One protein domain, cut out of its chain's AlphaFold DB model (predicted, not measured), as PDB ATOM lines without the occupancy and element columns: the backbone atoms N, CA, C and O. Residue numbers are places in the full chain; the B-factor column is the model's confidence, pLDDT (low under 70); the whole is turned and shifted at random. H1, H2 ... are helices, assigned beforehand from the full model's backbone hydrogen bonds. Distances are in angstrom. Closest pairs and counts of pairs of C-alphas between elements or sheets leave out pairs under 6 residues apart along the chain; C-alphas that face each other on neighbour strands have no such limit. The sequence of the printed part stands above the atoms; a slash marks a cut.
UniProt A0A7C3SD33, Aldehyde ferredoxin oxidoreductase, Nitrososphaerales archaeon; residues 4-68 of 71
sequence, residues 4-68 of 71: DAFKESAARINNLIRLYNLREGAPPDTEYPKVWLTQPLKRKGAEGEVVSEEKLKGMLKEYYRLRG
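This is residues 4 to 68 of the 71 residues of the protein "Aldehyde ferredoxin oxidoreductase" of Nitrososphaerales archaeon (UniProt A0A7C3SD33). An open, loose frame of three helices, with the long helix H1 standing at one end and the chain running away from it through a stretched link to the short H2, turning round in a loop at the far end, and coming back along H3, whose last residues approach the side of H1. No helix touches another; residues 4 to 10 and 19 to 25 at the two ends of H1 and residues 42 to 47 of the far loop stick out. The printed part has 65 residues with three named helices, H1, H2 and H3 in chain order, and no named strand, and its class is all helix. It is only just loose, close to extended, with a radius of gyration of the C-alphas of 15.9 A and spans of 42 by 30 by 19 A.

H1, residues 4 to 23, is the longest helix. H3, residues 53 to 67, is only just apart from it, the closest C-alphas being 8.4 A apart. H2, residues 35 to 38, is apart from H1. H2 and H3 are close but not clearly touching, and their closest C-alphas, those of Leu 37 and Glu 53, are 6.9 A apart. In H1 and H3 every O i to N i+4 pair is within hydrogen-bond range, while H2 is too short for such a pair.

H1 measures 28.5 A from C-alpha 4 at (318.802, 278.081, 175.047) to C-alpha 23 at (294.049, 285.977, 163.324). H3 measures 20.9 A and ends with C-alpha 67 at (303.758, 274.538, 173.621). H2 measures 5.0 A.

The C-alphas of Ala 5 and Gly 48 are the two farthest apart, at 43.3 A. Both links are long, with 11 residues between H1 and H2 and 14 between H2 and H3. The printed part has no cut, and no printed residue is under 70 in pLDDT.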
ATOM      1  N   ASP A   4     320.129 277.770 174.505       96.81
ATOM      2  CA  ASP A   4     318.802 278.081 175.047       96.81
ATOM      3  C   ASP A   4     318.226 279.377 174.468       96.81
ATOM      4  O   ASP A   4     317.072 279.399 174.049       96.81
ATOM      5  N   ALA A   5     319.056 280.408 174.281       97.44
ATOM      6  CA  ALA A   5     318.631 281.657 173.645       97.44
ATOM      7  C   ALA A   5     318.154 281.445 172.191       97.44
ATOM      8  O   ALA A   5     317.227 282.117 171.720       97.44
ATOM      9  N   PHE A   6     318.759 280.493 171.470       97.62
ATOM     10  CA  PHE A   6     318.302 280.113 170.132       97.62
ATOM     11  C   PHE A   6     316.976 279.351 170.176       97.62
ATOM     12  O   PHE A   6     316.079 279.660 169.390       97.62
ATOM     13  N   LYS A   7     316.813 278.412 171.115       96.94
ATOM     14  CA  LYS A   7     315.552 277.677 171.307       96.94
ATOM     15  C   LYS A   7     314.395 278.607 171.672       96.94
ATOM     16  O   LYS A   7     313.325 278.500 171.080       96.94
ATOM     17  N   GLU A   8     314.614 279.558 172.574       96.94
ATOM     18  CA  GLU A   8     313.619 280.572 172.940       96.94
ATOM     19  C   GLU A   8     313.227 281.445 171.746       96.94
ATOM     20  O   GLU A   8     312.047 281.718 171.515       96.94
ATOM     21  N   SER A   9     314.214 281.864 170.949       98.00
ATOM     22  CA  SER A   9     313.956 282.656 169.746       98.00
ATOM     23  C   SER A   9     313.150 281.867 168.715       98.00
ATOM     24  O   SER A   9     312.198 282.405 168.149       98.00
ATOM     25  N   ALA A  10     313.455 280.581 168.525       97.31
ATOM     26  CA  ALA A  10     312.684 279.696 167.658       97.31
ATOM     27  C   ALA A  10     311.241 279.506 168.160       97.31
ATOM     28  O   ALA A  10     310.296 279.610 167.375       97.31
ATOM     29  N   ALA A  11     311.052 279.298 169.468       97.50
ATOM     30  CA  ALA A  11     309.728 279.179 170.077       97.50
ATOM     31  C   ALA A  11     308.899 280.460 169.887       97.50
ATOM     32  O   ALA A  11     307.729 280.392 169.504       97.50
ATOM     33  N   ARG A  12     309.516 281.634 170.070       98.19
ATOM     34  CA  ARG A  12     308.879 282.940 169.847       98.19
ATOM     35  C   ARG A  12     308.443 283.130 168.394       98.19
ATOM     36  O   ARG A  12     307.314 283.553 168.161       98.19
ATOM     37  N   ILE A  13     309.298 282.784 167.431       98.38
ATOM     38  CA  ILE A  13     308.962 282.854 166.000       98.38
ATOM     39  C   ILE A  13     307.770 281.943 165.688       98.38
ATOM     40  O   ILE A  13     306.812 282.377 165.051       98.38
ATOM     41  N   ASN A  14     307.787 280.701 166.178       97.50
ATOM     42  CA  ASN A  14     306.706 279.752 165.921       97.50
ATOM     43  C   ASN A  14     305.373 280.215 166.542       97.50
ATOM     44  O   ASN A  14     304.329 280.126 165.899       97.50
ATOM     45  N   ASN A  15     305.406 280.781 167.752       97.94
ATOM     46  CA  ASN A  15     304.221 281.359 168.386       97.94
ATOM     47  C   ASN A  15     303.667 282.556 167.600       97.94
ATOM     48  O   ASN A  15     302.456 282.663 167.435       97.94
ATOM     49  N   LEU A  16     304.530 283.427 167.069       98.44
ATOM     50  CA  LEU A  16     304.094 284.561 166.253       98.44
ATOM     51  C   LEU A  16     303.403 284.106 164.959       98.44
ATOM     52  O   LEU A  16     302.361 284.649 164.603       98.44
ATOM     53  N   ILE A  17     303.943 283.079 164.293       97.69
ATOM     54  CA  ILE A  17     303.316 282.480 163.103       97.69
ATOM     55  C   ILE A  17     301.946 281.897 163.462       97.69
ATOM     56  O   ILE A  17     300.970 282.145 162.755       97.69
ATOM     57  N   ARG A  18     301.843 281.165 164.580       96.12
ATOM     58  CA  ARG A  18     300.562 280.619 165.047       96.12
ATOM     59  C   ARG A  18     299.535 281.723 165.285       96.12
ATOM     60  O   ARG A  18     298.417 281.611 164.798       96.12
ATOM     61  N   LEU A  19     299.915 282.792 165.987       97.25
ATOM     62  CA  LEU A  19     299.033 283.930 166.259       97.25
ATOM     63  C   LEU A  19     298.562 284.615 164.975       97.25
ATOM     64  O   LEU A  19     297.383 284.942 164.862       97.25
ATOM     65  N   TYR A  20     299.459 284.799 164.002       98.25
ATOM     66  CA  TYR A  20     299.094 285.323 162.689       98.25
ATOM     67  C   TYR A  20     298.046 284.430 162.013       98.25
ATOM     68  O   TYR A  20     296.989 284.912 161.626       98.25
ATOM     69  N   ASN A  21     298.291 283.121 161.939       97.06
ATOM     70  CA  ASN A  21     297.370 282.179 161.305       97.06
ATOM     71  C   ASN A  21     295.999 282.150 161.996       97.06
ATOM     72  O   ASN A  21     294.975 282.144 161.318       97.06
ATOM     73  N   LEU A  22     295.966 282.183 163.332       95.75
ATOM     74  CA  LEU A  22     294.715 282.251 164.093       95.75
ATOM     75  C   LEU A  22     293.949 283.551 163.811       95.75
ATOM     76  O   LEU A  22     292.733 283.512 163.651       95.75
ATOM     77  N   ARG A  23     294.652 284.687 163.697       97.81
ATOM     78  CA  ARG A  23     294.049 285.977 163.324       97.81
ATOM     79  C   ARG A  23     293.402 285.925 161.938       97.81
ATOM     80  O   ARG A  23     292.334 286.498 161.759       97.81
ATOM     81  N   GLU A  24     294.025 285.235 160.987       98.31
ATOM     82  CA  GLU A  24     293.513 285.070 159.618       98.31
ATOM     83  C   GLU A  24     292.469 283.944 159.477       98.31
ATOM     84  O   GLU A  24     292.009 283.668 158.371       98.31
ATOM     85  N   GLY A  25     292.079 283.286 160.575       96.00
ATOM     86  CA  GLY A  25     291.056 282.240 160.553       96.00
ATOM     87  C   GLY A  25     291.541 280.898 160.001       96.00
ATOM     88  O   GLY A  25     290.774 280.187 159.354       96.00
ATOM     89  N   ALA A  26     292.807 280.542 160.234       93.88
ATOM     90  CA  ALA A  26     293.315 279.218 159.890       93.88
ATOM     91  C   ALA A  26     292.474 278.106 160.549       93.88
ATOM     92  O   ALA A  26     292.060 278.256 161.705       93.88
ATOM     93  N   PRO A  27     292.239 276.985 159.840       90.44
ATOM     94  CA  PRO A  27     291.463 275.883 160.384       90.44
ATOM     95  C   PRO A  27     292.172 275.255 161.596       90.44
ATOM     96  O   PRO A  27     293.402 275.345 161.714       90.44
ATOM     97  N   PRO A  28     291.421 274.598 162.496       86.94
ATOM     98  CA  PRO A  28     291.987 273.823 163.588       86.94
ATOM     99  C   PRO A  28     292.986 272.783 163.085       86.94
ATOM    100  O   PRO A  28     292.769 272.150 162.052       86.94
ATOM    101  N   ASP A  29     294.019 272.506 163.882       87.94
ATOM    102  CA  ASP A  29     295.011 271.493 163.508       87.94
ATOM    103  C   ASP A  29     294.403 270.091 163.426       87.94
ATOM    104  O   ASP A  29     295.076 269.202 162.956       87.94
ATOM    105  N   THR A  30     293.154 269.859 163.841       83.38
ATOM    106  CA  THR A  30     292.452 268.577 163.672       83.38
ATOM    107  C   THR A  30     291.874 268.361 162.269       83.38
ATOM    108  O   THR A  30     291.382 267.268 161.982       83.38
ATOM    109  N   GLU A  31     291.871 269.378 161.406       86.69
ATOM    110  CA  GLU A  31     291.331 269.272 160.050       86.69
ATOM    111  C   GLU A  31     292.393 268.763 159.067       86.69
ATOM    112  O   GLU A  31     293.300 269.482 158.652       86.69
ATOM    113  N   TYR A  32     292.253 267.498 158.664       84.62
ATOM    114  CA  TYR A  32     293.179 266.818 157.758       84.62
ATOM    115  C   TYR A  32     292.459 266.187 156.560       84.62
ATOM    116  O   TYR A  32     291.253 265.916 156.622       84.62
ATOM    117  N   PRO A  33     293.186 265.871 155.469       90.31
ATOM    118  CA  PRO A  33     292.630 265.105 154.363       90.31
ATOM    119  C   PRO A  33     292.045 263.773 154.846       90.31
ATOM    120  O   PRO A  33     292.758 262.924 155.382       90.31
ATOM    121  N   LYS A  34     290.749 263.551 154.587       90.38
ATOM    122  CA  LYS A  34     290.027 262.333 155.011       90.38
ATOM    123  C   LYS A  34     290.706 261.037 154.567       90.38
ATOM    124  O   LYS A  34     290.582 260.024 155.245       90.38
ATOM    125  N   VAL A  35     291.453 261.087 153.464       93.56
ATOM    126  CA  VAL A  35     292.214 259.949 152.934       93.56
ATOM    127  C   VAL A  35     293.207 259.374 153.946       93.56
ATOM    128  O   VAL A  35     293.461 258.181 153.908       93.56
ATOM    129  N   TRP A  36     293.724 260.158 154.896       92.31
ATOM    130  CA  TRP A  36     294.630 259.635 155.928       92.31
ATOM    131  C   TRP A  36     293.923 258.743 156.952       92.31
ATOM    132  O   TRP A  36     294.553 257.858 157.525       92.31
ATOM    133  N   LEU A  37     292.625 258.968 157.169       91.25
ATOM    134  CA  LEU A  37     291.799 258.201 158.103       91.25
ATOM    135  C   LEU A  37     291.159 256.979 157.429       91.25
ATOM    136  O   LEU A  37     290.795 256.022 158.106       91.25
ATOM    137  N   THR A  38     290.983 257.017 156.104       93.25
ATOM    138  CA  THR A  38     290.188 256.020 155.371       93.25
ATOM    139  C   THR A  38     290.984 255.168 154.395       93.25
ATOM    140  O   THR A  38     290.556 254.056 154.085       93.25
ATOM    141  N   GLN A  39     292.112 255.657 153.879       95.25
ATOM    142  CA  GLN A  39     292.884 254.958 152.862       95.25
ATOM    143  C   GLN A  39     294.138 254.330 153.479       95.25
ATOM    144  O   GLN A  39     295.083 255.052 153.802       95.25
ATOM    145  N   PRO A  40     294.190 252.992 153.603       94.31
ATOM    146  CA  PRO A  40     295.349 252.322 154.163       94.31
ATOM    147  C   PRO A  40     296.574 252.484 153.269       94.31
ATOM    148  O   PRO A  40     296.492 252.469 152.031       94.31
ATOM    149  N   LEU A  41     297.736 252.581 153.908       95.06
ATOM    150  CA  LEU A  41     299.008 252.565 153.205       95.06
ATOM    151  C   LEU A  41     299.203 251.223 152.482       95.06
ATOM    152  O   LEU A  41     298.850 250.154 152.976       95.06
ATOM    153  N   LYS A  42     299.796 251.293 151.285       93.62
ATOM    154  CA  LYS A  42     300.197 250.124 150.474       93.62
ATOM    155  C   LYS A  42     301.704 249.866 150.514       93.62
ATOM    156  O   LYS A  42     302.216 249.012 149.798       93.62
ATOM    157  N   ARG A  43     302.436 250.680 151.277       91.75
ATOM    158  CA  ARG A  43     303.895 250.634 151.356       91.75
ATOM    159  C   ARG A  43     304.317 249.424 152.181       91.75
ATOM    160  O   ARG A  43     303.806 249.235 153.279       91.75
ATOM    161  N   LYS A  44     305.329 248.704 151.691       92.00
ATOM    162  CA  LYS A  44     305.928 247.586 152.418       92.00
ATOM    163  C   LYS A  44     306.417 247.990 153.814       92.00
ATOM    164  O   LYS A  44     307.237 248.903 153.920       92.00
ATOM    165  N   GLY A  45     305.936 247.299 154.844       94.25
ATOM    166  CA  GLY A  45     306.224 247.543 156.261       94.25
ATOM    167  C   GLY A  45     305.234 248.468 156.980       94.25
ATOM    168  O   GLY A  45     305.445 248.766 158.150       94.25
ATOM    169  N   ALA A  46     304.192 248.941 156.299       92.88
ATOM    170  CA  ALA A  46     303.128 249.762 156.881       92.88
ATOM    171  C   ALA A  46     301.766 249.451 156.234       92.88
ATOM    172  O   ALA A  46     300.873 250.293 156.229       92.88
ATOM    173  N   GLU A  47     301.619 248.282 155.605       96.06
ATOM    174  CA  GLU A  47     300.404 247.908 154.894       96.06
ATOM    175  C   GLU A  47     299.199 247.872 155.833       96.06
ATOM    176  O   GLU A  47     299.246 247.262 156.897       96.06
ATOM    177  N   GLY A  48     298.097 248.500 155.423       93.62
ATOM    178  CA  GLY A  48     296.867 248.513 156.221       93.62
ATOM    179  C   GLY A  48     296.796 249.629 157.265       93.62
ATOM    180  O   GLY A  48     295.704 249.914 157.746       93.62
ATOM    181  N   GLU A  49     297.910 250.300 157.570       95.25
ATOM    182  CA  GLU A  49     297.927 251.392 158.544       95.25
ATOM    183  C   GLU A  49     297.145 252.609 158.031       95.25
ATOM    184  O   GLU A  49     297.310 253.048 156.885       95.25
ATOM    185  N   VAL A  50     296.322 253.166 158.918       94.56
ATOM    186  CA  VAL A  50     295.603 254.436 158.762       94.56
ATOM    187  C   VAL A  50     295.857 255.302 159.988       94.56
ATOM    188  O   VAL A  50     296.163 254.806 161.076       94.56
ATOM    189  N   VAL A  51     295.711 256.614 159.839       92.88
ATOM    190  CA  VAL A  51     295.785 257.518 160.984       92.88
ATOM    191  C   VAL A  51     294.550 257.302 161.858       92.88
ATOM    192  O   VAL A  51     293.416 257.440 161.411       92.88
ATOM    193  N   SER A  52     294.771 256.967 163.128       92.38
ATOM    194  CA  SER A  52     293.701 256.906 164.122       92.38
ATOM    195  C   SER A  52     293.349 258.318 164.582       92.38
ATOM    196  O   SER A  52     294.199 259.025 165.126       92.38
ATOM    197  N   GLU A  53     292.089 258.710 164.400       90.81
ATOM    198  CA  GLU A  53     291.597 260.032 164.799       90.81
ATOM    199  C   GLU A  53     291.740 260.268 166.311       90.81
ATOM    200  O   GLU A  53     292.170 261.336 166.740       90.81
ATOM    201  N   GLU A  54     291.438 259.255 167.125       92.81
ATOM    202  CA  GLU A  54     291.576 259.318 168.582       92.81
ATOM    203  C   GLU A  54     293.036 259.525 169.000       92.81
ATOM    204  O   GLU A  54     293.341 260.440 169.770       92.81
ATOM    205  N   LYS A  55     293.958 258.722 168.450       93.25
ATOM    206  CA  LYS A  55     295.388 258.861 168.755       93.25
ATOM    207  C   LYS A  55     295.910 260.225 168.316       93.25
ATOM    208  O   LYS A  55     296.653 260.853 169.062       93.25
ATOM    209  N   LEU A  56     295.490 260.705 167.146       92.19
ATOM    210  CA  LEU A  56     295.882 262.013 166.630       92.19
ATOM    211  C   LEU A  56     295.398 263.152 167.532       92.19
ATOM    212  O   LEU A  56     296.186 264.030 167.874       92.19
ATOM    213  N   LYS A  57     294.139 263.105 167.984       92.19
ATOM    214  CA  LYS A  57     293.596 264.054 168.969       92.19
ATOM    215  C   LYS A  57     294.402 264.038 170.270       92.19
ATOM    216  O   LYS A  57     294.750 265.099 170.783       92.19
ATOM    217  N   GLY A  58     294.762 262.854 170.767       94.69
ATOM    218  CA  GLY A  58     295.626 262.713 171.943       94.69
ATOM    219  C   GLY A  58     297.022 263.317 171.743       94.69
ATOM    220  O   GLY A  58     297.515 264.036 172.611       94.69
ATOM    221  N   MET A  59     297.642 263.082 170.582       94.88
ATOM    222  CA  MET A  59     298.950 263.648 170.232       94.88
ATOM    223  C   MET A  59     298.911 265.175 170.108       94.88
ATOM    224  O   MET A  59     299.831 265.844 170.574       94.88
ATOM    225  N   LEU A  60     297.852 265.731 169.511       94.88
ATOM    226  CA  LEU A  60     297.670 267.179 169.384       94.88
ATOM    227  C   LEU A  60     297.513 267.856 170.746       94.88
ATOM    228  O   LEU A  60     298.166 268.868 170.991       94.88
ATOM    229  N   LYS A  61     296.726 267.264 171.649       95.00
ATOM    230  CA  LYS A  61     296.573 267.759 173.021       95.00
ATOM    231  C   LYS A  61     297.916 267.845 173.750       95.00
ATOM    232  O   LYS A  61     298.252 268.868 174.342       95.00
ATOM    233  N   GLU A  62     298.720 266.785 173.675       97.12
ATOM    234  CA  GLU A  62     300.047 266.779 174.299       97.12
ATOM    235  C   GLU A  62     300.986 267.802 173.651       97.12
ATOM    236  O   GLU A  62     301.718 268.513 174.342       97.12
ATOM    237  N   TYR A  63     300.934 267.930 172.325       96.12
ATOM    238  CA  TYR A  63     301.700 268.938 171.604       96.12
ATOM    239  C   TYR A  63     301.335 270.360 172.057       96.12
ATOM    240  O   TYR A  63     302.233 271.134 172.387       96.12
ATOM    241  N   TYR A  64     300.049 270.703 172.149       95.75
ATOM    242  CA  TYR A  64     299.606 272.014 172.639       95.75
ATOM    243  C   TYR A  64     300.037 272.262 174.084       95.75
ATOM    244  O   TYR A  64     300.577 273.329 174.383       95.75
ATOM    245  N   ARG A  65     299.925 271.251 174.954       96.88
ATOM    246  CA  ARG A  65     300.407 271.324 176.339       96.88
ATOM    247  C   ARG A  65     301.901 271.644 176.411       96.88
ATOM    248  O   ARG A  65     302.300 272.526 177.168       96.88
ATOM    249  N   LEU A  66     302.731 270.970 175.611       96.75
ATOM    250  CA  LEU A  66     304.178 271.222 175.545       96.75
ATOM    251  C   LEU A  66     304.510 272.616 174.998       96.75
ATOM    252  O   LEU A  66     305.538 273.193 175.352       96.75
ATOM    253  N   ARG A  67     303.642 273.172 174.148       95.19
ATOM    254  CA  ARG A  67     303.758 274.538 173.621       95.19
ATOM    255  C   ARG A  67     303.233 275.613 174.574       95.19
ATOM    256  O   ARG A  67     303.505 276.789 174.333       95.19
ATOM    257  N   GLY A  68     302.511 275.231 175.628       95.25
ATOM    258  CA  GLY A  68     301.796 276.157 176.508       95.25
ATOM    259  C   GLY A  68     300.601 276.825 175.820       95.25
ATOM    260  O   GLY A  68     300.282 277.972 176.124       95.25
TER     261      GLY A  68